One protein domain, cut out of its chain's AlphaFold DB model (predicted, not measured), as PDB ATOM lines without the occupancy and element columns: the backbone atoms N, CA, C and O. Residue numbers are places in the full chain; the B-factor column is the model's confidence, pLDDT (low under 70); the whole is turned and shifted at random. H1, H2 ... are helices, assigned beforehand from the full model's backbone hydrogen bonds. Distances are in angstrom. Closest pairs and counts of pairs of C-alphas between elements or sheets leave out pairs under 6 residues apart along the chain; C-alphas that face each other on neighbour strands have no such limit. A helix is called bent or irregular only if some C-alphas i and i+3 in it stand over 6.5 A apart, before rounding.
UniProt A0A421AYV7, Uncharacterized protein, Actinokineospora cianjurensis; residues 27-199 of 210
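AT A GLANCE: This is residues 27 to 199 of the 210 residues of an uncharacterized protein of Actinokineospora cianjurensis (UniProt A0A421AYV7). Six nearly aligned helices make an up-and-down bundle, each running against the one before: H1, H2, H4, H6 and H3 form a ring, H5 packs on H4 and H6, and residues 27 to 42 stick out. The printed part has 173 residues, class all helix, with no named strand. It is compact, radius of gyration of the C-alphas 18.1 A, spanning 68 by 36 by 20 A.

IN THESE COORDINATES: Find C-alpha 33 at (-124.601, 57.243, 64.781), where H1, residues 33 to 65, begins its 48.2 A. Then read H2, residues 70 to 88; H3, residues 93 to 122, irregular with C-alphas 94 and 97 7.9 A apart; H4, residues 136 to 147; H5, residues 154 to 170; and H6, residues 175 to 197, which ends with C-alpha 197 at (-105.915, 53.151, 84.870).

HOW THE PARTS SIT: Among the pairs that touch, H1 touches H3, the closest C-alphas being those of Leu 47 and Ala 98, 5.5 A apart. H4 touches H6, closest C-alphas Ala 145 and Leu 186, 4.5 A. Every O i to N i+4 pair is within hydrogen-bond range in H1, H4, H5 and H6; H2 has 14 of 15, H3 22 of 26.

THE WHOLE: The printed part has no cut; residues 123 to 135 make the long link. Mean pLDDT of the printed part is 73.9, with 72 residues under 70.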
ATOM      1  N   LEU A  27    -124.805  59.690  76.459       52.44
ATOM      2  CA  LEU A  27    -124.515  60.521  75.289       52.44
ATOM      3  C   LEU A  27    -125.555  60.303  74.168       52.44
ATOM      4  O   LEU A  27    -125.284  60.611  73.005       52.44
ATOM      5  N   ASP A  28    -126.738  59.789  74.522       44.06
ATOM      6  CA  ASP A  28    -127.916  59.638  73.680       44.06
ATOM      7  C   ASP A  28    -128.362  61.031  73.232       44.06
ATOM      8  O   ASP A  28    -129.064  61.759  73.935       44.06
ATOM      9  N   GLY A  29    -127.854  61.438  72.072       50.00
ATOM     10  CA  GLY A  29    -128.134  62.725  71.440       50.00
ATOM     11  C   GLY A  29    -126.902  63.539  71.045       50.00
ATOM     12  O   GLY A  29    -127.050  64.459  70.246       50.00
ATOM     13  N   TYR A  30    -125.698  63.211  71.535       46.75
ATOM     14  CA  TYR A  30    -124.477  63.979  71.222       46.75
ATOM     15  C   TYR A  30    -123.483  63.243  70.323       46.75
ATOM     16  O   TYR A  30    -122.723  63.890  69.605       46.75
ATOM     17  N   LEU A  31    -123.499  61.910  70.301       49.62
ATOM     18  CA  LEU A  31    -122.663  61.148  69.375       49.62
ATOM     19  C   LEU A  31    -123.490  60.798  68.140       49.62
ATOM     20  O   LEU A  31    -124.493  60.092  68.221       49.62
ATOM     21  N   SER A  32    -123.071  61.305  66.981       56.56
ATOM     22  CA  SER A  32    -123.641  60.892  65.698       56.56
ATOM     23  C   SER A  32    -123.593  59.357  65.584       56.56
ATOM     24  O   SER A  32    -122.565  58.774  65.934       56.56
ATOM     25  N   PRO A  33    -124.627  58.686  65.046       56.81
ATOM     26  CA  PRO A  33    -124.601  57.243  64.781       56.81
ATOM     27  C   PRO A  33    -123.354  56.788  64.006       56.81
ATOM     28  O   PRO A  33    -122.834  55.700  64.238       56.81
ATOM     29  N   ASN A  34    -122.819  57.663  63.148       52.19
ATOM     30  CA  ASN A  34    -121.579  57.427  62.410       52.19
ATOM     31  C   ASN A  34    -120.350  57.319  63.328       52.19
ATOM     32  O   ASN A  34    -119.461  56.520  63.066       52.19
ATOM     33  N   LEU A  35    -120.314  58.073  64.431       50.12
ATOM     34  CA  LEU A  35    -119.210  58.060  65.391       50.12
ATOM     35  C   LEU A  35    -119.201  56.775  66.233       50.12
ATOM     36  O   LEU A  35    -118.139  56.226  66.508       50.12
ATOM     37  N   VAL A  36    -120.378  56.258  66.599       53.06
ATOM     38  CA  VAL A  36    -120.508  54.964  67.294       53.06
ATOM     39  C   VAL A  36    -120.069  53.810  66.382       53.06
ATOM     40  O   VAL A  36    -119.353  52.905  66.817       53.06
ATOM     41  N   LEU A  37    -120.437  53.870  65.098       57.50
ATOM     42  CA  LEU A  37    -119.973  52.938  64.067       57.50
ATOM     43  C   LEU A  37    -118.451  52.998  63.872       57.50
ATOM     44  O   LEU A  37    -117.807  51.951  63.832       57.50
ATOM     45  N   ASP A  38    -117.865  54.196  63.817       64.94
ATOM     46  CA  ASP A  38    -116.416  54.376  63.668       64.94
ATOM     47  C   ASP A  38    -115.635  53.860  64.886       64.94
ATOM     48  O   ASP A  38    -114.607  53.199  64.723       64.94
ATOM     49  N   LEU A  39    -116.134  54.083  66.107       57.72
ATOM     50  CA  LEU A  39    -115.531  53.555  67.338       57.72
ATOM     51  C   LEU A  39    -115.595  52.023  67.393       57.72
ATOM     52  O   LEU A  39    -114.591  51.375  67.689       57.72
ATOM     53  N   THR A  40    -116.740  51.435  67.034       65.31
ATOM     54  CA  THR A  40    -116.908  49.971  66.974       65.31
ATOM     55  C   THR A  40    -115.966  49.357  65.938       65.31
ATOM     56  O   THR A  40    -115.235  48.415  66.235       65.31
ATOM     57  N   ARG A  41    -115.879  49.964  64.748       73.25
ATOM     58  CA  ARG A  41    -114.979  49.522  63.676       73.25
ATOM     59  C   ARG A  41    -113.505  49.641  64.064       73.25
ATOM     60  O   ARG A  41    -112.698  48.784  63.709       73.25
ATOM     61  N   THR A  42    -113.156  50.693  64.801       66.94
ATOM     62  CA  THR A  42    -111.802  50.903  65.325       66.94
ATOM     63  C   THR A  42    -111.454  49.843  66.370       66.94
ATOM     64  O   THR A  42    -110.386  49.234  66.289       66.94
ATOM     65  N   ARG A  43    -112.375  49.549  67.297       66.19
ATOM     66  CA  ARG A  43    -112.232  48.471  68.287       66.19
ATOM     67  C   ARG A  43    -112.046  47.108  67.620       66.19
ATOM     68  O   ARG A  43    -111.096  46.404  67.958       66.19
ATOM     69  N   ASP A  44    -112.896  46.754  66.660       72.38
ATOM     70  CA  ASP A  44    -112.820  45.472  65.948       72.38
ATOM     71  C   ASP A  44    -111.497  45.317  65.191       72.38
ATOM     72  O   ASP A  44    -110.885  44.246  65.208       72.38
ATOM     73  N   LEU A  45    -111.001  46.401  64.583       73.81
ATOM     74  CA  LEU A  45    -109.703  46.418  63.912       73.81
ATOM     75  C   LEU A  45    -108.554  46.137  64.890       73.81
ATOM     76  O   LEU A  45    -107.674  45.331  64.585       73.81
ATOM     77  N   TYR A  46    -108.552  46.777  66.062       65.25
ATOM     78  CA  TYR A  46    -107.526  46.545  67.079       65.25
ATOM     79  C   TYR A  46    -107.611  45.139  67.684       65.25
ATOM     80  O   TYR A  46    -106.575  44.496  67.854       65.25
ATOM     81  N   LEU A  47    -108.816  44.620  67.940       65.44
ATOM     82  CA  LEU A  47    -109.008  43.240  68.395       65.44
ATOM     83  C   LEU A  47    -108.530  42.230  67.347       65.44
ATOM     84  O   LEU A  47    -107.851  41.265  67.696       65.44
ATOM     85  N   SER A  48    -108.827  42.459  66.065       74.00
ATOM     86  CA  SER A  48    -108.306  41.630  64.972       74.00
ATOM     87  C   SER A  48    -106.779  41.660  64.943       74.00
ATOM     88  O   SER A  48    -106.156  40.604  64.916       74.00
ATOM     89  N   ARG A  49    -106.157  42.843  65.040       71.00
ATOM     90  CA  ARG A  49    -104.689  42.972  65.072       71.00
ATOM     91  C   ARG A  49    -104.053  42.309  66.288       71.00
ATOM     92  O   ARG A  49    -102.983  41.715  66.156       71.00
ATOM     93  N   ALA A  50    -104.684  42.401  67.456       63.59
ATOM     94  CA  ALA A  50    -104.219  41.729  68.665       63.59
ATOM     95  C   ALA A  50    -104.276  40.204  68.495       63.59
ATOM     96  O   ALA A  50    -103.306  39.518  68.810       63.59
ATOM     97  N   ARG A  51    -105.364  39.679  67.914       70.62
ATOM     98  CA  ARG A  51    -105.499  38.252  67.573       70.62
ATOM     99  C   ARG A  51    -104.481  37.802  66.533       70.62
ATOM    100  O   ARG A  51    -103.907  36.729  66.687       70.62
ATOM    101  N   ASP A  52    -104.231  38.609  65.508       75.75
ATOM    102  CA  ASP A  52    -103.211  38.315  64.500       75.75
ATOM    103  C   ASP A  52    -101.820  38.283  65.138       75.75
ATOM    104  O   ASP A  52    -101.070  37.341  64.920       75.75
ATOM    105  N   SER A  53    -101.510  39.240  66.016       67.94
ATOM    106  CA  SER A  53    -100.235  39.274  66.746       67.94
ATOM    107  C   SER A  53    -100.083  38.077  67.692       67.94
ATOM    108  O   SER A  53     -99.007  37.494  67.776       67.94
ATOM    109  N   ALA A  54    -101.160  37.662  68.365       64.69
ATOM    110  CA  ALA A  54    -101.189  36.447  69.177       64.69
ATOM    111  C   ALA A  54    -100.978  35.175  68.335       64.69
ATOM    112  O   ALA A  54    -100.237  34.280  68.740       64.69
ATOM    113  N   ARG A  55    -101.580  35.103  67.141       74.75
ATOM    114  CA  ARG A  55    -101.395  33.988  66.200       74.75
ATOM    115  C   ARG A  55     -99.972  33.947  65.643       74.75
ATOM    116  O   ARG A  55     -99.396  32.863  65.553       74.75
ATOM    117  N   ASP A  56     -99.402  35.101  65.306       72.62
ATOM    118  CA  ASP A  56     -98.013  35.231  64.861       72.62
ATOM    119  C   ASP A  56     -97.051  34.752  65.963       72.62
ATOM    120  O   ASP A  56     -96.113  34.009  65.685       72.62
ATOM    121  N   LEU A  57     -97.325  35.103  67.226       65.69
ATOM    122  CA  LEU A  57     -96.566  34.641  68.394       65.69
ATOM    123  C   LEU A  57     -96.671  33.133  68.621       65.69
ATOM    124  O   LEU A  57     -95.650  32.473  68.810       65.69
ATOM    125  N   ALA A  58     -97.883  32.577  68.581       66.94
ATOM    126  CA  ALA A  58     -98.091  31.137  68.703       66.94
ATOM    127  C   ALA A  58     -97.348  30.378  67.591       66.94
ATOM    128  O   ALA A  58     -96.639  29.412  67.858       66.94
ATOM    129  N   SER A  59     -97.420  30.890  66.359       72.31
ATOM    130  CA  SER A  59     -96.712  30.322  65.209       72.31
ATOM    131  C   SER A  59     -95.190  30.409  65.379       72.31
ATOM    132  O   SER A  59     -94.475  29.464  65.058       72.31
ATOM    133  N   ALA A  60     -94.678  31.516  65.932       66.94
ATOM    134  CA  ALA A  60     -93.260  31.675  66.256       66.94
ATOM    135  C   ALA A  60     -92.777  30.628  67.268       66.94
ATOM    136  O   ALA A  60     -91.669  30.115  67.140       66.94
ATOM    137  N   LEU A  61     -93.602  30.298  68.263       64.81
ATOM    138  CA  LEU A  61     -93.288  29.276  69.262       64.81
ATOM    139  C   LEU A  61     -93.314  27.862  68.698       64.81
ATOM    140  O   LEU A  61     -92.461  27.054  69.061       64.81
ATOM    141  N   ASP A  62     -94.245  27.561  67.800       68.31
ATOM    142  CA  ASP A  62     -94.244  26.275  67.104       68.31
ATOM    143  C   ASP A  62     -92.987  26.122  66.235       68.31
ATOM    144  O   ASP A  62     -92.369  25.057  66.222       68.31
ATOM    145  N   VAL A  63     -92.521  27.210  65.608       66.81
ATOM    146  CA  VAL A  63     -91.222  27.257  64.914       66.81
ATOM    147  C   VAL A  63     -90.047  27.140  65.894       66.81
ATOM    148  O   VAL A  63     -89.083  26.442  65.596       66.81
ATOM    149  N   ALA A  64     -90.120  27.751  67.082       59.19
ATOM    150  CA  ALA A  64     -89.094  27.635  68.129       59.19
ATOM    151  C   ALA A  64     -88.935  26.212  68.678       59.19
ATOM    152  O   ALA A  64     -87.866  25.851  69.167       59.19
ATOM    153  N   ARG A  65     -90.015  25.423  68.642       62.78
ATOM    154  CA  ARG A  65     -90.016  24.005  69.019       62.78
ATOM    155  C   ARG A  65     -89.361  23.120  67.965       62.78
ATOM    156  O   ARG A  65     -88.961  22.001  68.281       62.78
ATOM    157  N   MET A  66     -89.247  23.598  66.730       61.94
ATOM    158  CA  MET A  66     -88.437  22.937  65.719       61.94
ATOM    159  C   MET A  66     -86.949  23.193  66.008       61.94
ATOM    160  O   MET A  66     -86.601  24.235  66.559       61.94
ATOM    161  N   PRO A  67     -86.035  22.294  65.608       57.31
ATOM    162  CA  PRO A  67     -84.586  22.489  65.733       57.31
ATOM    163  C   PRO A  67     -84.049  23.539  64.735       57.31
ATOM    164  O   PRO A  67     -82.987  23.374  64.139       57.31
ATOM    165  N   ILE A  68     -84.806  24.611  64.511       53.84
ATOM    166  CA  ILE A  68     -84.444  25.750  63.680       53.84
ATOM    167  C   ILE A  68     -83.728  26.742  64.600       53.84
ATOM    168  O   ILE A  68     -84.152  26.987  65.730       53.84
ATOM    169  N   GLY A  69     -82.584  27.258  64.150       57.88
ATOM    170  CA  GLY A  69     -81.699  28.077  64.975       57.88
ATOM    171  C   GLY A  69     -82.427  29.259  65.620       57.88
ATOM    172  O   GLY A  69     -83.232  29.931  64.976       57.88
ATOM    173  N   GLY A  70     -82.094  29.555  66.882       60.06
ATOM    174  CA  GLY A  70     -82.741  30.613  67.673       60.06
ATOM    175  C   GLY A  70     -82.795  31.987  66.990       60.06
ATOM    176  O   GLY A  70     -83.637  32.805  67.335       60.06
ATOM    177  N   HIS A  71     -81.969  32.231  65.973       64.12
ATOM    178  CA  HIS A  71     -81.977  33.448  65.166       64.12
ATOM    179  C   HIS A  71     -83.325  33.739  64.471       64.12
ATOM    180  O   HIS A  71     -83.749  34.896  64.437       64.12
ATOM    181  N   ASP A  72     -84.029  32.728  63.949       66.31
ATOM    182  CA  ASP A  72     -85.317  32.952  63.270       66.31
ATOM    183  C   ASP A  72     -86.431  33.288  64.260       66.31
ATOM    184  O   ASP A  72     -87.222  34.203  64.018       66.31
ATOM    185  N   LEU A  73     -86.424  32.631  65.421       66.31
ATOM    186  CA  LEU A  73     -87.303  32.968  66.535       66.31
ATOM    187  C   LEU A  73     -87.082  34.412  66.999       66.31
ATOM    188  O   LEU A  73     -88.046  35.162  67.153       66.31
ATOM    189  N   LEU A  74     -85.818  34.817  67.172       66.12
ATOM    190  CA  LEU A  74     -85.468  36.184  67.560       66.12
ATOM    191  C   LEU A  74     -86.003  37.205  66.547       66.12
ATOM    192  O   LEU A  74     -86.563  38.223  66.940       66.12
ATOM    193  N   ARG A  75     -85.885  36.923  65.244       70.31
ATOM    194  CA  ARG A  75     -86.381  37.813  64.184       70.31
ATOM    195  C   ARG A  75     -87.905  37.939  64.194       70.31
ATOM    196  O   ARG A  75     -88.425  39.035  63.984       70.31
ATOM    197  N   ILE A  76     -88.624  36.836  64.407       68.06
ATOM    198  CA  ILE A  76     -90.092  36.855  64.476       68.06
ATOM    199  C   ILE A  76     -90.544  37.635  65.711       68.06
ATOM    200  O   ILE A  76     -91.388  38.525  65.597       68.06
ATOM    201  N   LEU A  77     -89.932  37.371  66.866       67.50
ATOM    202  CA  LEU A  77     -90.244  38.075  68.105       67.50
ATOM    203  C   LEU A  77     -89.919  39.571  68.006       67.50
ATOM    204  O   LEU A  77     -90.777  40.372  68.356       67.50
ATOM    205  N   ASP A  78     -88.774  39.975  67.447       67.94
ATOM    206  CA  ASP A  78     -88.449  41.394  67.218       67.94
ATOM    207  C   ASP A  78     -89.494  42.089  66.323       67.94
ATOM    208  O   ASP A  78     -89.889  43.228  66.590       67.94
ATOM    209  N   ASN A  79     -89.987  41.410  65.281       70.06
ATOM    210  CA  ASN A  79     -91.028  41.952  64.403       70.06
ATOM    211  C   ASN A  79     -92.370  42.109  65.120       70.06
ATOM    212  O   ASN A  79     -93.011  43.157  64.986       70.06
ATOM    213  N   VAL A  80     -92.783  41.103  65.897       68.69
ATOM    214  CA  VAL A  80     -93.997  41.188  66.718       68.69
ATOM    215  C   VAL A  80     -93.860  42.326  67.719       68.69
ATOM    216  O   VAL A  80     -94.744  43.170  67.817       68.69
ATOM    217  N   VAL A  81     -92.724  42.408  68.409       66.06
ATOM    218  CA  VAL A  81     -92.439  43.446  69.399       66.06
ATOM    219  C   VAL A  81     -92.539  44.832  68.773       66.06
ATOM    220  O   VAL A  81     -93.248  45.702  69.277       66.06
ATOM    221  N   ALA A  82     -91.871  45.044  67.641       67.62
ATOM    222  CA  ALA A  82     -91.897  46.319  66.938       67.62
ATOM    223  C   ALA A  82     -93.308  46.696  66.455       67.62
ATOM    224  O   ALA A  82     -93.649  47.881  66.434       67.62
ATOM    225  N   ARG A  83     -94.125  45.710  66.062       69.88
ATOM    226  CA  ARG A  83     -95.521  45.909  65.655       69.88
ATOM    227  C   ARG A  83     -96.396  46.278  66.853       69.88
ATOM    228  O   ARG A  83     -96.973  47.363  66.848       69.88
ATOM    229  N   CYS A  84     -96.379  45.460  67.904       66.19
ATOM    230  CA  CYS A  84     -97.104  45.693  69.152       66.19
ATOM    231  C   CYS A  84     -96.756  47.051  69.771       66.19
ATOM    232  O   CYS A  84     -97.644  47.782  70.190       66.19
ATOM    233  N   GLY A  85     -95.479  47.441  69.777       65.75
ATOM    234  CA  GLY A  85     -95.051  48.725  70.329       65.75
ATOM    235  C   GLY A  85     -95.636  49.944  69.620       65.75
ATOM    236  O   GLY A  85     -95.890  50.941  70.286       65.75
ATOM    237  N   ARG A  86     -95.862  49.873  68.301       69.31
ATOM    238  CA  ARG A  86     -96.528  50.953  67.555       69.31
ATOM    239  C   ARG A  86     -98.021  50.996  67.845       69.31
ATOM    240  O   ARG A  86     -98.576  52.078  67.980       69.31
ATOM    241  N   ASP A  87     -98.651  49.830  67.943       67.50
ATOM    242  CA  ASP A  87    -100.084  49.744  68.205       67.50
ATOM    243  C   ASP A  87    -100.405  50.172  69.654       67.50
ATOM    244  O   ASP A  87    -101.353  50.922  69.870       67.50
ATOM    245  N   PHE A  88     -99.575  49.809  70.643       65.62
ATOM    246  CA  PHE A  88     -99.791  50.133  72.063       65.62
ATOM    247  C   PHE A  88     -99.693  51.619  72.414       65.62
ATOM    248  O   PHE A  88    -100.327  52.048  73.379       65.62
ATOM    249  N   ASP A  89     -98.968  52.422  71.634       65.31
ATOM    250  CA  ASP A  89     -98.958  53.880  71.808       65.31
ATOM    251  C   ASP A  89    -100.319  54.523  71.460       65.31
ATOM    252  O   ASP A  89    -100.524  55.709  71.720       65.31
ATOM    253  N   HIS A  90    -101.256  53.765  70.877       65.81
ATOM    254  CA  HIS A  90    -102.600  54.220  70.489       65.81
ATOM    255  C   HIS A  90    -103.728  53.452  71.198       65.81
ATOM    256  O   HIS A  90    -104.904  53.677  70.921       65.81
ATOM    257  N   VAL A  91    -103.381  52.542  72.114       61.50
ATOM    258  CA  VAL A  91    -104.341  51.745  72.882       61.50
ATOM    259  C   VAL A  91    -104.868  52.581  74.051       61.50
ATOM    260  O   VAL A  91    -104.240  52.672  75.111       61.50
ATOM    261  N   ASP A  92    -106.034  53.194  73.857       63.94
ATOM    262  CA  ASP A  92    -106.799  53.843  74.925       63.94
ATOM    263  C   ASP A  92    -107.356  52.828  75.938       63.94
ATOM    264  O   ASP A  92    -107.341  51.612  75.727       63.94
ATOM    265  N   ALA A  93    -107.871  53.333  77.064       57.94
ATOM    266  CA  ALA A  93    -108.439  52.535  78.157       57.94
ATOM    267  C   ALA A  93    -109.590  51.593  77.735       57.94
ATOM    268  O   ALA A  93    -109.927  50.680  78.477       57.94
ATOM    269  N   GLU A  94    -110.179  51.764  76.549       58.09
ATOM    270  CA  GLU A  94    -111.259  50.904  76.035       58.09
ATOM    271  C   GLU A  94    -110.777  49.562  75.463       58.09
ATOM    272  O   GLU A  94    -111.583  48.686  75.158       58.09
ATOM    273  N   LEU A  95    -109.463  49.361  75.351       66.88
ATOM    274  CA  LEU A  95    -108.860  48.161  74.764       66.88
ATOM    275  C   LEU A  95    -108.381  47.132  75.798       66.88
ATOM    276  O   LEU A  95    -107.521  46.301  75.508       66.88
ATOM    277  N   VAL A  96    -108.967  47.148  76.998       65.31
ATOM    278  CA  VAL A  96    -108.688  46.171  78.068       65.31
ATOM    279  C   VAL A  96    -108.872  44.728  77.586       65.31
ATOM    280  O   VAL A  96    -108.033  43.884  77.880       65.31
ATOM    281  N   GLU A  97    -109.894  44.455  76.773       67.69
ATOM    282  CA  GLU A  97    -110.154  43.116  76.218       67.69
ATOM    283  C   GLU A  97    -109.029  42.639  75.279       67.69
ATOM    284  O   GLU A  97    -108.625  41.477  75.309       67.69
ATOM    285  N   ALA A  98    -108.448  43.538  74.475       67.38
ATOM    286  CA  ALA A  98    -107.303  43.191  73.633       67.38
ATOM    287  C   ALA A  98    -106.058  42.884  74.479       67.38
ATOM    288  O   ALA A  98    -105.295  41.977  74.145       67.38
ATOM    289  N   LEU A  99    -105.866  43.606  75.588       69.44
ATOM    290  CA  LEU A  99    -104.765  43.354  76.521       69.44
ATOM    291  C   LEU A  99    -104.911  41.997  77.222       69.44
ATOM    292  O   LEU A  99    -103.901  41.341  77.448       69.44
ATOM    293  N   GLU A 100    -106.135  41.540  77.505       74.69
ATOM    294  CA  GLU A 100    -106.394  40.201  78.059       74.69
ATOM    295  C   GLU A 100    -106.016  39.083  77.086       74.69
ATOM    296  O   GLU A 100    -105.361  38.120  77.481       74.69
ATOM    297  N   ILE A 101    -106.356  39.231  75.803       70.25
ATOM    298  CA  ILE A 101    -105.960  38.265  74.765       70.25
ATOM    299  C   ILE A 101    -104.430  38.188  74.665       70.25
ATOM    300  O   ILE A 101    -103.859  37.097  74.577       70.25
ATOM    301  N   VAL A 102    -103.753  39.339  74.701       70.44
ATOM    302  CA  VAL A 102    -102.284  39.395  74.678       70.44
ATOM    303  C   VAL A 102    -101.690  38.773  75.945       70.44
ATOM    304  O   VAL A 102    -100.740  38.001  75.835       70.44
ATOM    305  N   ALA A 103    -102.254  39.049  77.123       74.81
ATOM    306  CA  ALA A 103    -101.811  38.471  78.392       74.81
ATOM    307  C   ALA A 103    -101.925  36.938  78.391       74.81
ATOM    308  O   ALA A 103    -100.931  36.256  78.619       74.81
ATOM    309  N   ALA A 104    -103.083  36.397  78.002       73.62
ATOM    310  CA  ALA A 104    -103.282  34.953  77.885       73.62
ATOM    311  C   ALA A 104    -102.307  34.314  76.882       73.62
ATOM    312  O   ALA A 104    -101.796  33.216  77.102       73.62
ATOM    313  N   SER A 105    -102.002  35.016  75.786       72.94
ATOM    314  CA  SER A 105    -101.009  34.552  74.815       72.94
ATOM    315  C   SER A 105     -99.616  34.493  75.442       72.94
ATOM    316  O   SER A 105     -98.924  33.491  75.277       72.94
ATOM    317  N   LEU A 106     -99.220  35.527  76.197       75.75
ATOM    318  CA  LEU A 106     -97.947  35.576  76.923       75.75
ATOM    319  C   LEU A 106     -97.809  34.432  77.932       75.75
ATOM    320  O   LEU A 106     -96.737  33.832  77.991       75.75
ATOM    321  N   ASP A 107     -98.871  34.084  78.659       78.12
ATOM    322  CA  ASP A 107     -98.865  32.957  79.602       78.12
ATOM    323  C   ASP A 107     -98.562  31.629  78.905       78.12
ATOM    324  O   ASP A 107     -97.704  30.865  79.360       78.12
ATOM    325  N   VAL A 108     -99.199  31.379  77.756       73.94
ATOM    326  CA  VAL A 108     -98.909  30.198  76.926       73.94
ATOM    327  C   VAL A 108     -97.443  30.195  76.492       73.94
ATOM    328  O   VAL A 108     -96.788  29.152  76.550       73.94
ATOM    329  N   MET A 109     -96.894  31.353  76.111       72.00
ATOM    330  CA  MET A 109     -95.490  31.462  75.699       72.00
ATOM    331  C   MET A 109     -94.522  31.167  76.838       72.00
ATOM    332  O   MET A 109     -93.592  30.379  76.676       72.00
ATOM    333  N   ILE A 110     -94.745  31.786  77.997       80.06
ATOM    334  CA  ILE A 110     -93.933  31.578  79.196       80.06
ATOM    335  C   ILE A 110     -93.981  30.098  79.586       80.06
ATOM    336  O   ILE A 110     -92.934  29.490  79.814       80.06
ATOM    337  N   GLY A 111     -95.172  29.493  79.586       77.31
ATOM    338  CA  GLY A 111     -95.363  28.068  79.847       77.31
ATOM    339  C   GLY A 111     -94.613  27.168  78.861       77.31
ATOM    340  O   GLY A 111     -93.985  26.199  79.280       77.31
ATOM    341  N   ALA A 112     -94.617  27.507  77.569       75.81
ATOM    342  CA  ALA A 112     -93.917  26.746  76.534       75.81
ATOM    343  C   ALA A 112     -92.385  26.881  76.601       75.81
ATOM    344  O   ALA A 112     -91.681  25.935  76.245       75.81
ATOM    345  N   LEU A 113     -91.868  28.027  77.054       78.94
ATOM    346  CA  LEU A 113     -90.431  28.297  77.159       78.94
ATOM    347  C   LEU A 113     -89.813  27.796  78.475       78.94
ATOM    348  O   LEU A 113     -88.627  27.472  78.492       78.94
ATOM    349  N   ASN A 114     -90.583  27.688  79.565       81.81
ATOM    350  CA  ASN A 114     -90.078  27.223  80.867       81.81
ATOM    351  C   ASN A 114     -89.340  25.860  80.794       81.81
ATOM    352  O   ASN A 114     -88.258  25.756  81.371       81.81
ATOM    353  N   PRO A 115     -89.831  24.825  80.074       79.62
ATOM    354  CA  PRO A 115     -89.092  23.569  79.921       79.62
ATOM    355  C   PRO A 115     -87.756  23.737  79.188       79.62
ATOM    356  O   PRO A 115     -86.782  23.076  79.534       79.62
ATOM    357  N   ILE A 116     -87.688  24.637  78.199       79.12
ATOM    358  CA  ILE A 116     -86.455  24.930  77.451       79.12
ATOM    359  C   ILE A 116     -85.428  25.585  78.375       79.12
ATOM    360  O   ILE A 116     -84.262  25.200  78.359       79.12
ATOM    361  N   VAL A 117     -85.869  26.525  79.219       81.62
ATOM    362  CA  VAL A 117     -85.025  27.139  80.255       81.62
ATOM    363  C   VAL A 117     -84.484  26.074  81.210       81.62
ATOM    364  O   VAL A 117     -83.276  26.010  81.405       81.62
ATOM    365  N   ALA A 118     -85.340  25.184  81.723       81.94
ATOM    366  CA  ALA A 118     -84.926  24.125  82.647       81.94
ATOM    367  C   ALA A 118     -83.903  23.152  82.022       81.94
ATOM    368  O   ALA A 118     -82.935  22.742  82.667       81.94
ATOM    369  N   VAL A 119     -84.073  22.804  80.741       79.88
ATOM    370  CA  VAL A 119     -83.093  21.994  79.997       79.88
ATOM    371  C   VAL A 119     -81.791  22.770  79.773       79.88
ATOM    372  O   VAL A 119     -80.710  22.199  79.892       79.88
ATOM    373  N   ALA A 120     -81.862  24.070  79.481       74.06
ATOM    374  CA  ALA A 120     -80.679  24.909  79.295       74.06
ATOM    375  C   ALA A 120     -79.886  25.112  80.601       74.06
ATOM    376  O   ALA A 120     -78.660  25.182  80.561       74.06
ATOM    377  N   GLU A 121     -80.566  25.169  81.747       77.06
ATOM    378  CA  GLU A 121     -79.951  25.262  83.078       77.06
ATOM    379  C   GLU A 121     -79.275  23.946  83.502       77.06
ATOM    380  O   GLU A 121     -78.215  23.970  84.120       77.06
ATOM    381  N   THR A 122     -79.837  22.794  83.122       78.31
ATOM    382  CA  THR A 122     -79.292  21.463  83.466       78.31
ATOM    383  C   THR A 122     -78.273  20.926  82.454       78.31
ATOM    384  O   THR A 122     -77.410  20.123  82.806       78.31
ATOM    385  N   GLY A 123     -78.344  21.363  81.193       65.62
ATOM    386  CA  GLY A 123     -77.625  20.782  80.055       65.62
ATOM    387  C   GLY A 123     -76.163  21.201  79.864       65.62
ATOM    388  O   GLY A 123     -75.548  20.771  78.889       65.62
ATOM    389  N   GLY A 124     -75.595  22.034  80.741       56.09
ATOM    390  CA  GLY A 124     -74.147  22.276  80.872       56.09
ATOM    391  C   GLY A 124     -73.392  22.867  79.665       56.09
ATOM    392  O   GLY A 124     -72.214  23.188  79.790       56.09
ATOM    393  N   ARG A 125     -74.013  23.043  78.492       54.22
ATOM    394  CA  ARG A 125     -73.385  23.712  77.344       54.22
ATOM    395  C   ARG A 125     -73.661  25.203  77.413       54.22
ATOM    396  O   ARG A 125     -74.666  25.696  76.909       54.22
ATOM    397  N   GLU A 126     -72.727  25.885  78.068       54.19
ATOM    398  CA  GLU A 126     -72.579  27.334  78.179       54.19
ATOM    399  C   GLU A 126     -72.790  28.054  76.834       54.19
ATOM    400  O   GLU A 126     -71.853  28.370  76.109       54.19
ATOM    401  N   GLN A 127     -74.030  28.430  76.527       55.81
ATOM    402  CA  GLN A 127     -74.271  29.729  75.902       55.81
ATOM    403  C   GLN A 127     -74.438  30.744  77.029       55.81
ATOM    404  O   GLN A 127     -75.510  31.326  77.214       55.81
ATOM    405  N   LYS A 128     -73.379  30.919  77.829       56.94
ATOM    406  CA  LYS A 128     -73.296  32.062  78.731       56.94
ATOM    407  C   LYS A 128     -73.363  33.295  77.845       56.94
ATOM    408  O   LYS A 128     -72.524  33.483  76.961       56.94
ATOM    409  N   ALA A 129     -74.397  34.109  78.041       54.91
ATOM    410  CA  ALA A 129     -74.360  35.456  77.507       54.91
ATOM    411  C   ALA A 129     -73.050  36.091  78.008       54.91
ATOM    412  O   ALA A 129     -72.664  35.822  79.148       54.91
ATOM    413  N   PRO A 130     -72.330  36.871  77.181       58.56
ATOM    414  CA  PRO A 130     -71.152  37.581  77.659       58.56
ATOM    415  C   PRO A 130     -71.530  38.293  78.956       58.56
ATOM    416  O   PRO A 130     -72.529  39.022  78.969       58.56
ATOM    417  N   ALA A 131     -70.783  38.000  80.026       58.00
ATOM    418  CA  ALA A 131     -71.069  38.496  81.364       58.00
ATOM    419  C   ALA A 131     -71.394  39.993  81.281       58.00
ATOM    420  O   ALA A 131     -70.708  40.740  80.574       58.00
ATOM    421  N   PHE A 132     -72.473  40.415  81.944       61.94
ATOM    422  CA  PHE A 132     -72.936  41.808  81.956       61.94
ATOM    423  C   PHE A 132     -73.526  42.330  80.635       61.94
ATOM    424  O   PHE A 132     -73.412  43.519  80.322       61.94
ATOM    425  N   ARG A 133     -74.187  41.494  79.827       76.50
ATOM    426  CA  ARG A 133     -75.002  42.000  78.710       76.50
ATOM    427  C   ARG A 133     -76.412  41.449  78.739       76.50
ATOM    428  O   ARG A 133     -76.645  40.276  78.467       76.50
ATOM    429  N   VAL A 134     -77.362  42.359  78.931       79.25
ATOM    430  CA  VAL A 134     -78.768  42.077  78.656       79.25
ATOM    431  C   VAL A 134     -78.949  41.846  77.154       79.25
ATOM    432  O   VAL A 134     -78.606  42.706  76.321       79.25
ATOM    433  N   GLY A 135     -79.517  40.692  76.801       80.62
ATOM    434  CA  GLY A 135     -79.852  40.340  75.424       80.62
ATOM    435  C   GLY A 135     -80.649  41.450  74.729       80.62
ATOM    436  O   GLY A 135     -81.473  42.131  75.343       80.62
ATOM    437  N   ARG A 136     -80.390  41.674  73.431       82.19
ATOM    438  CA  ARG A 136     -81.083  42.714  72.644       82.19
ATOM    439  C   ARG A 136     -82.602  42.550  72.717       82.19
ATOM    440  O   ARG A 136     -83.306  43.538  72.901       82.19
ATOM    441  N   MET A 137     -83.074  41.310  72.627       78.00
ATOM    442  CA  MET A 137     -84.501  41.013  72.625       78.00
ATOM    443  C   MET A 137     -85.142  41.239  73.991       78.00
ATOM    444  O   MET A 137     -86.182  41.884  74.065       78.00
ATOM    445  N   SER A 138     -84.492  40.815  75.079       83.62
ATOM    446  CA  SER A 138     -84.976  41.099  76.433       83.62
ATOM    447  C   SER A 138     -85.081  42.604  76.681       83.62
ATOM    448  O   SER A 138     -86.114  43.069  77.145       83.62
ATOM    449  N   ARG A 139     -84.091  43.398  76.243       85.31
ATOM    450  CA  ARG A 139     -84.190  44.870  76.275       85.31
ATOM    451  C   ARG A 139     -85.357  45.409  75.450       85.31
ATOM    452  O   ARG A 139     -86.016  46.351  75.888       85.31
ATOM    453  N   GLY A 140     -85.603  44.845  74.268       82.00
ATOM    454  CA  GLY A 140     -86.739  45.206  73.416       82.00
ATOM    455  C   GLY A 140     -88.083  44.952  74.104       82.00
ATOM    456  O   GLY A 140     -88.911  45.858  74.179       82.00
ATOM    457  N   MET A 141     -88.256  43.759  74.677       83.38
ATOM    458  CA  MET A 141     -89.445  43.343  75.430       83.38
ATOM    459  C   MET A 141     -89.670  44.209  76.673       83.38
ATOM    460  O   MET A 141     -90.766  44.732  76.867       83.38
ATOM    461  N   THR A 142     -88.628  44.460  77.471       87.94
ATOM    462  CA  THR A 142     -88.709  45.388  78.611       87.94
ATOM    463  C   THR A 142     -89.070  46.802  78.150       87.94
ATOM    464  O   THR A 142     -89.872  47.484  78.782       87.94
ATOM    465  N   GLY A 143     -88.540  47.245  77.006       86.44
ATOM    466  CA  GLY A 143     -88.915  48.516  76.392       86.44
ATOM    467  C   GLY A 143     -90.402  48.595  76.030       86.44
ATOM    468  O   GLY A 143     -91.019  49.643  76.227       86.44
ATOM    469  N   LEU A 144     -90.999  47.500  75.550       83.50
ATOM    470  CA  LEU A 144     -92.445  47.433  75.330       83.50
ATOM    471  C   LEU A 144     -93.240  47.473  76.621       83.50
ATOM    472  O   LEU A 144     -94.223  48.206  76.689       83.50
ATOM    473  N   ALA A 145     -92.803  46.724  77.632       87.81
ATOM    474  CA  ALA A 145     -93.439  46.716  78.940       87.81
ATOM    475  C   ALA A 145     -93.521  48.138  79.512       87.81
ATOM    476  O   ALA A 145     -94.576  48.576  79.955       87.81
ATOM    477  N   VAL A 146     -92.445  48.918  79.385       89.88
ATOM    478  CA  VAL A 146     -92.437  50.335  79.774       89.88
ATOM    479  C   VAL A 146     -93.419  51.166  78.944       89.88
ATOM    480  O   VAL A 146     -94.122  52.007  79.496       89.88
ATOM    481  N   ARG A 147     -93.501  50.967  77.623       84.88
ATOM    482  CA  ARG A 147     -94.430  51.734  76.764       84.88
ATOM    483  C   ARG A 147     -95.896  51.424  77.048       84.88
ATOM    484  O   ARG A 147     -96.732  52.324  76.948       84.88
ATOM    485  N   LEU A 148     -96.185  50.188  77.453       83.44
ATOM    486  CA  LEU A 148     -97.499  49.764  77.924       83.44
ATOM    487  C   LEU A 148     -97.923  50.463  79.210       83.44
ATOM    488  O   LEU A 148     -99.108  50.473  79.516       83.44
ATOM    489  N   LEU A 149     -97.020  51.087  79.959       86.69
ATOM    490  CA  LEU A 149     -97.405  51.830  81.150       86.69
ATOM    491  C   LEU A 149     -97.848  53.262  80.807       86.69
ATOM    492  O   LEU A 149     -97.393  53.840  79.806       86.69
ATOM    493  N   PRO A 150     -98.731  53.866  81.629       85.06
ATOM    494  CA  PRO A 150     -99.114  55.264  81.472       85.06
ATOM    495  C   PRO A 150     -97.885  56.192  81.460       85.06
ATOM    496  O   PRO A 150     -96.950  55.953  82.230       85.06
ATOM    497  N   PRO A 151     -97.860  57.266  80.638       86.75
ATOM    498  CA  PRO A 151     -96.669  58.095  80.411       86.75
ATOM    499  C   PRO A 151     -95.962  58.590  81.680       86.75
ATOM    500  O   PRO A 151     -94.736  58.588  81.738       86.75
ATOM    501  N   HIS A 152     -96.733  58.954  82.703       89.25
ATOM    502  CA  HIS A 152     -96.246  59.475  83.983       89.25
ATOM    503  C   HIS A 152     -95.547  58.415  84.855       89.25
ATOM    504  O   HIS A 152     -94.737  58.772  85.703       89.25
ATOM    505  N   HIS A 153     -95.792  57.125  84.614       89.50
ATOM    506  CA  HIS A 153     -95.153  56.016  85.329       89.50
ATOM    507  C   HIS A 153     -93.966  55.405  84.569       89.50
ATOM    508  O   HIS A 153     -93.164  54.678  85.153       89.50
ATOM    509  N   ARG A 154     -93.802  55.715  83.275       92.06
ATOM    510  CA  ARG A 154     -92.788  55.075  82.415       92.06
ATOM    511  C   ARG A 154     -91.360  55.237  82.936       92.06
ATOM    512  O   ARG A 154     -90.579  54.304  82.805       92.06
ATOM    513  N   GLY A 155     -91.015  56.397  83.500       93.31
ATOM    514  CA  GLY A 155     -89.670  56.658  84.032       93.31
ATOM    515  C   GLY A 155     -89.313  55.714  85.179       93.31
ATOM    516  O   GLY A 155     -88.343  54.969  85.080       93.31
ATOM    517  N   GLN A 156     -90.169  55.676  86.201       94.38
ATOM    518  CA  GLN A 156     -89.988  54.845  87.392       94.38
ATOM    519  C   GLN A 156     -89.878  53.354  87.045       94.38
ATOM    520  O   GLN A 156     -88.917  52.692  87.421       94.38
ATOM    521  N   TYR A 157     -90.835  52.818  86.284       93.69
ATOM    522  CA  TYR A 157     -90.839  51.388  85.966       93.69
ATOM    523  C   TYR A 157     -89.753  50.988  84.968       93.69
ATOM    524  O   TYR A 157     -89.314  49.843  84.970       93.69
ATOM    525  N   ARG A 158     -89.274  51.917  84.131       95.00
ATOM    526  CA  ARG A 158     -88.113  51.650  83.278       95.00
ATOM    527  C   ARG A 158     -86.874  51.356  84.104       95.00
ATOM    528  O   ARG A 158     -86.131  50.454  83.733       95.00
ATOM    529  N   GLU A 159     -86.639  52.120  85.164       93.94
ATOM    530  CA  GLU A 159     -85.492  51.911  86.048       93.94
ATOM    531  C   GLU A 159     -85.609  50.571  86.772       93.94
ATOM    532  O   GLU A 159     -84.680  49.775  86.678       93.94
ATOM    533  N   ILE A 160     -86.777  50.281  87.359       95.31
ATOM    534  CA  ILE A 160     -87.058  49.018  88.063       95.31
ATOM    535  C   ILE A 160     -86.861  47.812  87.137       95.31
ATOM    536  O   ILE A 160     -86.068  46.919  87.424       95.31
ATOM    537  N   PHE A 161     -87.524  47.788  85.979       93.94
ATOM    538  CA  PHE A 161     -87.424  46.631  85.089       93.94
ATOM    539  C   PHE A 161     -86.021  46.466  84.497       93.94
ATOM    540  O   PHE A 161     -85.594  45.349  84.209       93.94
ATOM    541  N   MET A 162     -85.291  47.565  84.274       91.44
ATOM    542  CA  MET A 162     -83.915  47.474  83.788       91.44
ATOM    543  C   MET A 162     -82.960  47.002  84.881       91.44
ATOM    544  O   MET A 162     -82.085  46.203  84.557       91.44
ATOM    545  N   SER A 163     -83.112  47.438  86.138       92.94
ATOM    546  CA  SER A 163     -82.285  46.934  87.242       92.94
ATOM    547  C   SER A 163     -82.497  45.438  87.442       92.94
ATOM    548  O   SER A 163     -81.527  44.692  87.465       92.94
ATOM    549  N   GLU A 164     -83.748  44.977  87.431       92.50
ATOM    550  CA  GLU A 164     -84.057  43.551  87.544       92.50
ATOM    551  C   GLU A 164     -83.464  42.720  86.389       92.50
ATOM    552  O   GLU A 164     -82.899  41.644  86.595       92.50
ATOM    553  N   MET A 165     -83.540  43.230  85.151       90.38
ATOM    554  CA  MET A 165     -82.895  42.595  83.995       90.38
ATOM    555  C   MET A 165     -81.366  42.548  84.131       90.38
ATOM    556  O   MET A 165     -80.742  41.594  83.661       90.38
ATOM    557  N   TRP A 166     -80.758  43.578  84.723       89.31
ATOM    558  CA  TRP A 166     -79.320  43.638  84.976       89.31
ATOM    559  C   TRP A 166     -78.882  42.656  86.056       89.31
ATOM    560  O   TRP A 166     -77.873  41.971  85.862       89.31
ATOM    561  N   ASP A 167     -79.651  42.537  87.132       90.50
ATOM    562  CA  ASP A 167     -79.411  41.559  88.192       90.50
ATOM    563  C   ASP A 167     -79.465  40.139  87.619       90.50
ATOM    564  O   ASP A 167     -78.548  39.340  87.821       90.50
ATOM    565  N   LEU A 168     -80.467  39.856  86.778       88.25
ATOM    566  CA  LEU A 168     -80.591  38.565  86.103       88.25
ATOM    567  C   LEU A 168     -79.431  38.278  85.140       88.25
ATOM    568  O   LEU A 168     -78.938  37.153  85.074       88.25
ATOM    569  N   ALA A 169     -78.983  39.285  84.385       86.19
ATOM    570  CA  ALA A 169     -77.843  39.147  83.479       86.19
ATOM    571  C   ALA A 169     -76.502  38.996  84.219       86.19
ATOM    572  O   ALA A 169     -75.538  38.502  83.632       86.19
ATOM    573  N   SER A 170     -76.432  39.431  85.480       84.62
ATOM    574  CA  SER A 170     -75.238  39.325  86.326       84.62
ATOM    575  C   SER A 170     -75.177  37.995  87.086       84.62
ATOM    576  O   SER A 170     -74.086  37.520  87.382       84.62
ATOM    577  N   GLY A 171     -76.325  37.369  87.367       79.69
ATOM    578  CA  GLY A 171     -76.442  36.108  88.113       79.69
ATOM    579  C   GLY A 171     -76.285  34.826  87.285       79.69
ATOM    580  O   GLY A 171     -77.006  33.868  87.538       79.69
ATOM    581  N   ASP A 172     -75.407  34.806  86.275       72.69
ATOM    582  CA  ASP A 172     -75.191  33.668  85.352       72.69
ATOM    583  C   ASP A 172     -76.427  33.219  84.536       72.69
ATOM    584  O   ASP A 172     -76.421  32.163  83.894       72.69
ATOM    585  N   GLY A 173     -77.483  34.036  84.488       72.56
ATOM    586  CA  GLY A 173     -78.690  33.741  83.724       72.56
ATOM    587  C   GLY A 173     -78.406  33.606  82.225       72.56
ATOM    588  O   GLY A 173     -77.935  34.546  81.571       72.56
ATOM    589  N   ASN A 174     -78.741  32.446  81.653       81.81
ATOM    590  CA  ASN A 174     -78.650  32.235  80.212       81.81
ATOM    591  C   ASN A 174     -79.671  33.117  79.459       81.81
ATOM    592  O   ASN A 174     -80.593  33.708  80.032       81.81
ATOM    593  N   TRP A 175     -79.512  33.223  78.141       81.94
ATOM    594  CA  TRP A 175     -80.356  34.109  77.339       81.94
ATOM    595  C   TRP A 175     -81.836  33.684  77.294       81.94
ATOM    596  O   TRP A 175     -82.701  34.546  77.129       81.94
ATOM    597  N   TRP A 176     -82.150  32.395  77.482       82.94
ATOM    598  CA  TRP A 176     -83.531  31.916  77.595       82.94
ATOM    599  C   TRP A 176     -84.174  32.380  78.899       82.94
ATOM    600  O   TRP A 176     -85.312  32.851  78.879       82.94
ATOM    601  N   THR A 177     -83.440  32.324  80.010       86.50
ATOM    602  CA  THR A 177     -83.886  32.853  81.305       86.50
ATOM    603  C   THR A 177     -84.172  34.352  81.190       86.50
ATOM    604  O   THR A 177     -85.244  34.810  81.586       86.50
ATOM    605  N   GLN A 178     -83.273  35.112  80.550       88.19
ATOM    606  CA  GLN A 178     -83.483  36.540  80.277       88.19
ATOM    607  C   GLN A 178     -84.704  36.809  79.388       88.19
ATOM    608  O   GLN A 178     -85.366  37.836  79.541       88.19
ATOM    609  N   LEU A 179     -85.003  35.932  78.427       84.94
ATOM    610  CA  LEU A 179     -86.175  36.067  77.566       84.94
ATOM    611  C   LEU A 179     -87.473  35.803  78.336       84.94
ATOM    612  O   LEU A 179     -88.380  36.633  78.308       84.94
ATOM    613  N   VAL A 180     -87.560  34.672  79.037       87.88
ATOM    614  CA  VAL A 180     -88.743  34.319  79.834       87.88
ATOM    615  C   VAL A 180     -89.025  35.391  80.876       87.88
ATOM    616  O   VAL A 180     -90.174  35.791  81.056       87.88
ATOM    617  N   TYR A 181     -87.982  35.912  81.517       90.25
ATOM    618  CA  TYR A 181     -88.132  36.998  82.469       90.25
ATOM    619  C   TYR A 181     -88.656  38.286  81.818       90.25
ATOM    620  O   TYR A 181     -89.601  38.887  82.323       90.25
ATOM    621  N   ALA A 182     -88.145  38.666  80.644       88.38
ATOM    622  CA  ALA A 182     -88.656  39.831  79.924       88.38
ATOM    623  C   ALA A 182     -90.126  39.670  79.481       88.38
ATOM    624  O   ALA A 182     -90.885  40.640  79.503       88.38
ATOM    625  N   LEU A 183     -90.559  38.451  79.135       85.31
ATOM    626  CA  LEU A 183     -91.973  38.149  78.875       85.31
ATOM    627  C   LEU A 183     -92.829  38.268  80.143       85.31
ATOM    628  O   LEU A 183     -93.940  38.787  80.071       85.31
ATOM    629  N   ARG A 184     -92.312  37.849  81.306       90.31
ATOM    630  CA  ARG A 184     -92.989  38.041  82.601       90.31
ATOM    631  C   ARG A 184     -93.130  39.518  82.955       90.31
ATOM    632  O   ARG A 184     -94.209  39.922  83.373       90.31
ATOM    633  N   ILE A 185     -92.091  40.325  82.730       91.38
ATOM    634  CA  ILE A 185     -92.166  41.786  82.887       91.38
ATOM    635  C   ILE A 185     -93.250  42.360  81.969       91.38
ATOM    636  O   ILE A 185     -94.069  43.166  82.406       91.38
ATOM    637  N   LEU A 186     -93.288  41.932  80.703       86.50
ATOM    638  CA  LEU A 186     -94.298  42.380  79.748       86.50
ATOM    639  C   LEU A 186     -95.719  42.026  80.210       86.50
ATOM    640  O   LEU A 186     -96.598  42.885  80.192       86.50
ATOM    641  N   HIS A 187     -95.923  40.794  80.675       87.00
ATOM    642  CA  HIS A 187     -97.190  40.342  81.246       87.00
ATOM    643  C   HIS A 187     -97.580  41.163  82.486       87.00
ATOM    644  O   HIS A 187     -98.696  41.672  82.582       87.00
ATOM    645  N   HIS A 188     -96.641  41.375  83.409       89.25
ATOM    646  CA  HIS A 188     -96.868  42.172  84.610       89.25
ATOM    647  C   HIS A 188     -97.211  43.633  84.285       89.25
ATOM    648  O   HIS A 188     -98.110  44.203  84.898       89.25
ATOM    649  N   ALA A 189     -96.577  44.230  83.274       88.31
ATOM    650  CA  ALA A 189     -96.886  45.587  82.835       88.31
ATOM    651  C   ALA A 189     -98.320  45.734  82.296       88.31
ATOM    652  O   ALA A 189     -98.934  46.785  82.489       88.31
ATOM    653  N   LEU A 190     -98.881  44.694  81.664       84.19
ATOM    654  CA  LEU A 190    -100.293  44.688  81.259       84.19
ATOM    655  C   LEU A 190    -101.214  44.766  82.480       84.19
ATOM    656  O   LEU A 190    -102.166  45.547  82.481       84.19
ATOM    657  N   PHE A 191    -100.904  43.998  83.525       86.25
ATOM    658  CA  PHE A 191    -101.653  44.014  84.778       86.25
ATOM    659  C   PHE A 191    -101.523  45.364  85.499       86.25
ATOM    660  O   PHE A 191    -102.535  46.001  85.787       86.25
ATOM    661  N   LEU A 192    -100.296  45.869  85.662       88.81
ATOM    662  CA  LEU A 192    -100.026  47.187  86.245       88.81
ATOM    663  C   LEU A 192    -100.760  48.305  85.506       88.81
ATOM    664  O   LEU A 192    -101.327  49.190  86.137       88.81
ATOM    665  N   ARG A 193    -100.803  48.281  84.167       85.12
ATOM    666  CA  ARG A 193    -101.563  49.282  83.404       85.12
ATOM    667  C   ARG A 193    -103.041  49.277  83.809       85.12
ATOM    668  O   ARG A 193    -103.612  50.354  83.954       85.12
ATOM    669  N   ARG A 194    -103.661  48.105  83.994       82.62
ATOM    670  CA  ARG A 194    -105.073  48.002  84.418       82.62
ATOM    671  C   ARG A 194    -105.281  48.599  85.804       82.62
ATOM    672  O   ARG A 194    -106.222  49.367  85.993       82.62
ATOM    673  N   GLU A 195    -104.394  48.285  86.742       86.50
ATOM    674  CA  GLU A 195    -104.455  48.835  88.097       86.50
ATOM    675  C   GLU A 195    -104.288  50.357  88.094       86.50
ATOM    676  O   GLU A 195    -105.084  51.065  88.702       86.50
ATOM    677  N   LEU A 196    -103.316  50.873  87.339       85.44
ATOM    678  CA  LEU A 196    -103.013  52.305  87.268       85.44
ATOM    679  C   LEU A 196    -104.077  53.120  86.515       85.44
ATOM    680  O   LEU A 196    -104.231  54.312  86.774       85.44
ATOM    681  N   LEU A 197    -104.799  52.508  85.572       80.81
ATOM    682  CA  LEU A 197    -105.915  53.151  84.870       80.81
ATOM    683  C   LEU A 197    -107.229  53.091  85.651       80.81
ATOM    684  O   LEU A 197    -108.149  53.851  85.345       80.81
ATOM    685  N   THR A 198    -107.336  52.209  86.645       77.75
ATOM    686  CA  THR A 198    -108.513  52.167  87.509       77.75
ATOM    687  C   THR A 198    -108.423  53.357  88.465       77.75
ATOM    688  O   THR A 198    -107.478  53.429  89.252       77.75
ATOM    689  N   PRO A 199    -109.350  54.333  88.406       65.56
ATOM    690  CA  PRO A 199    -109.291  55.478  89.300       65.56
ATOM    691  C   PRO A 199    -109.340  54.973  90.747       65.56
ATOM    692  O   PRO A 199    -110.152  54.090  91.045       65.56
TER     693      PRO A 199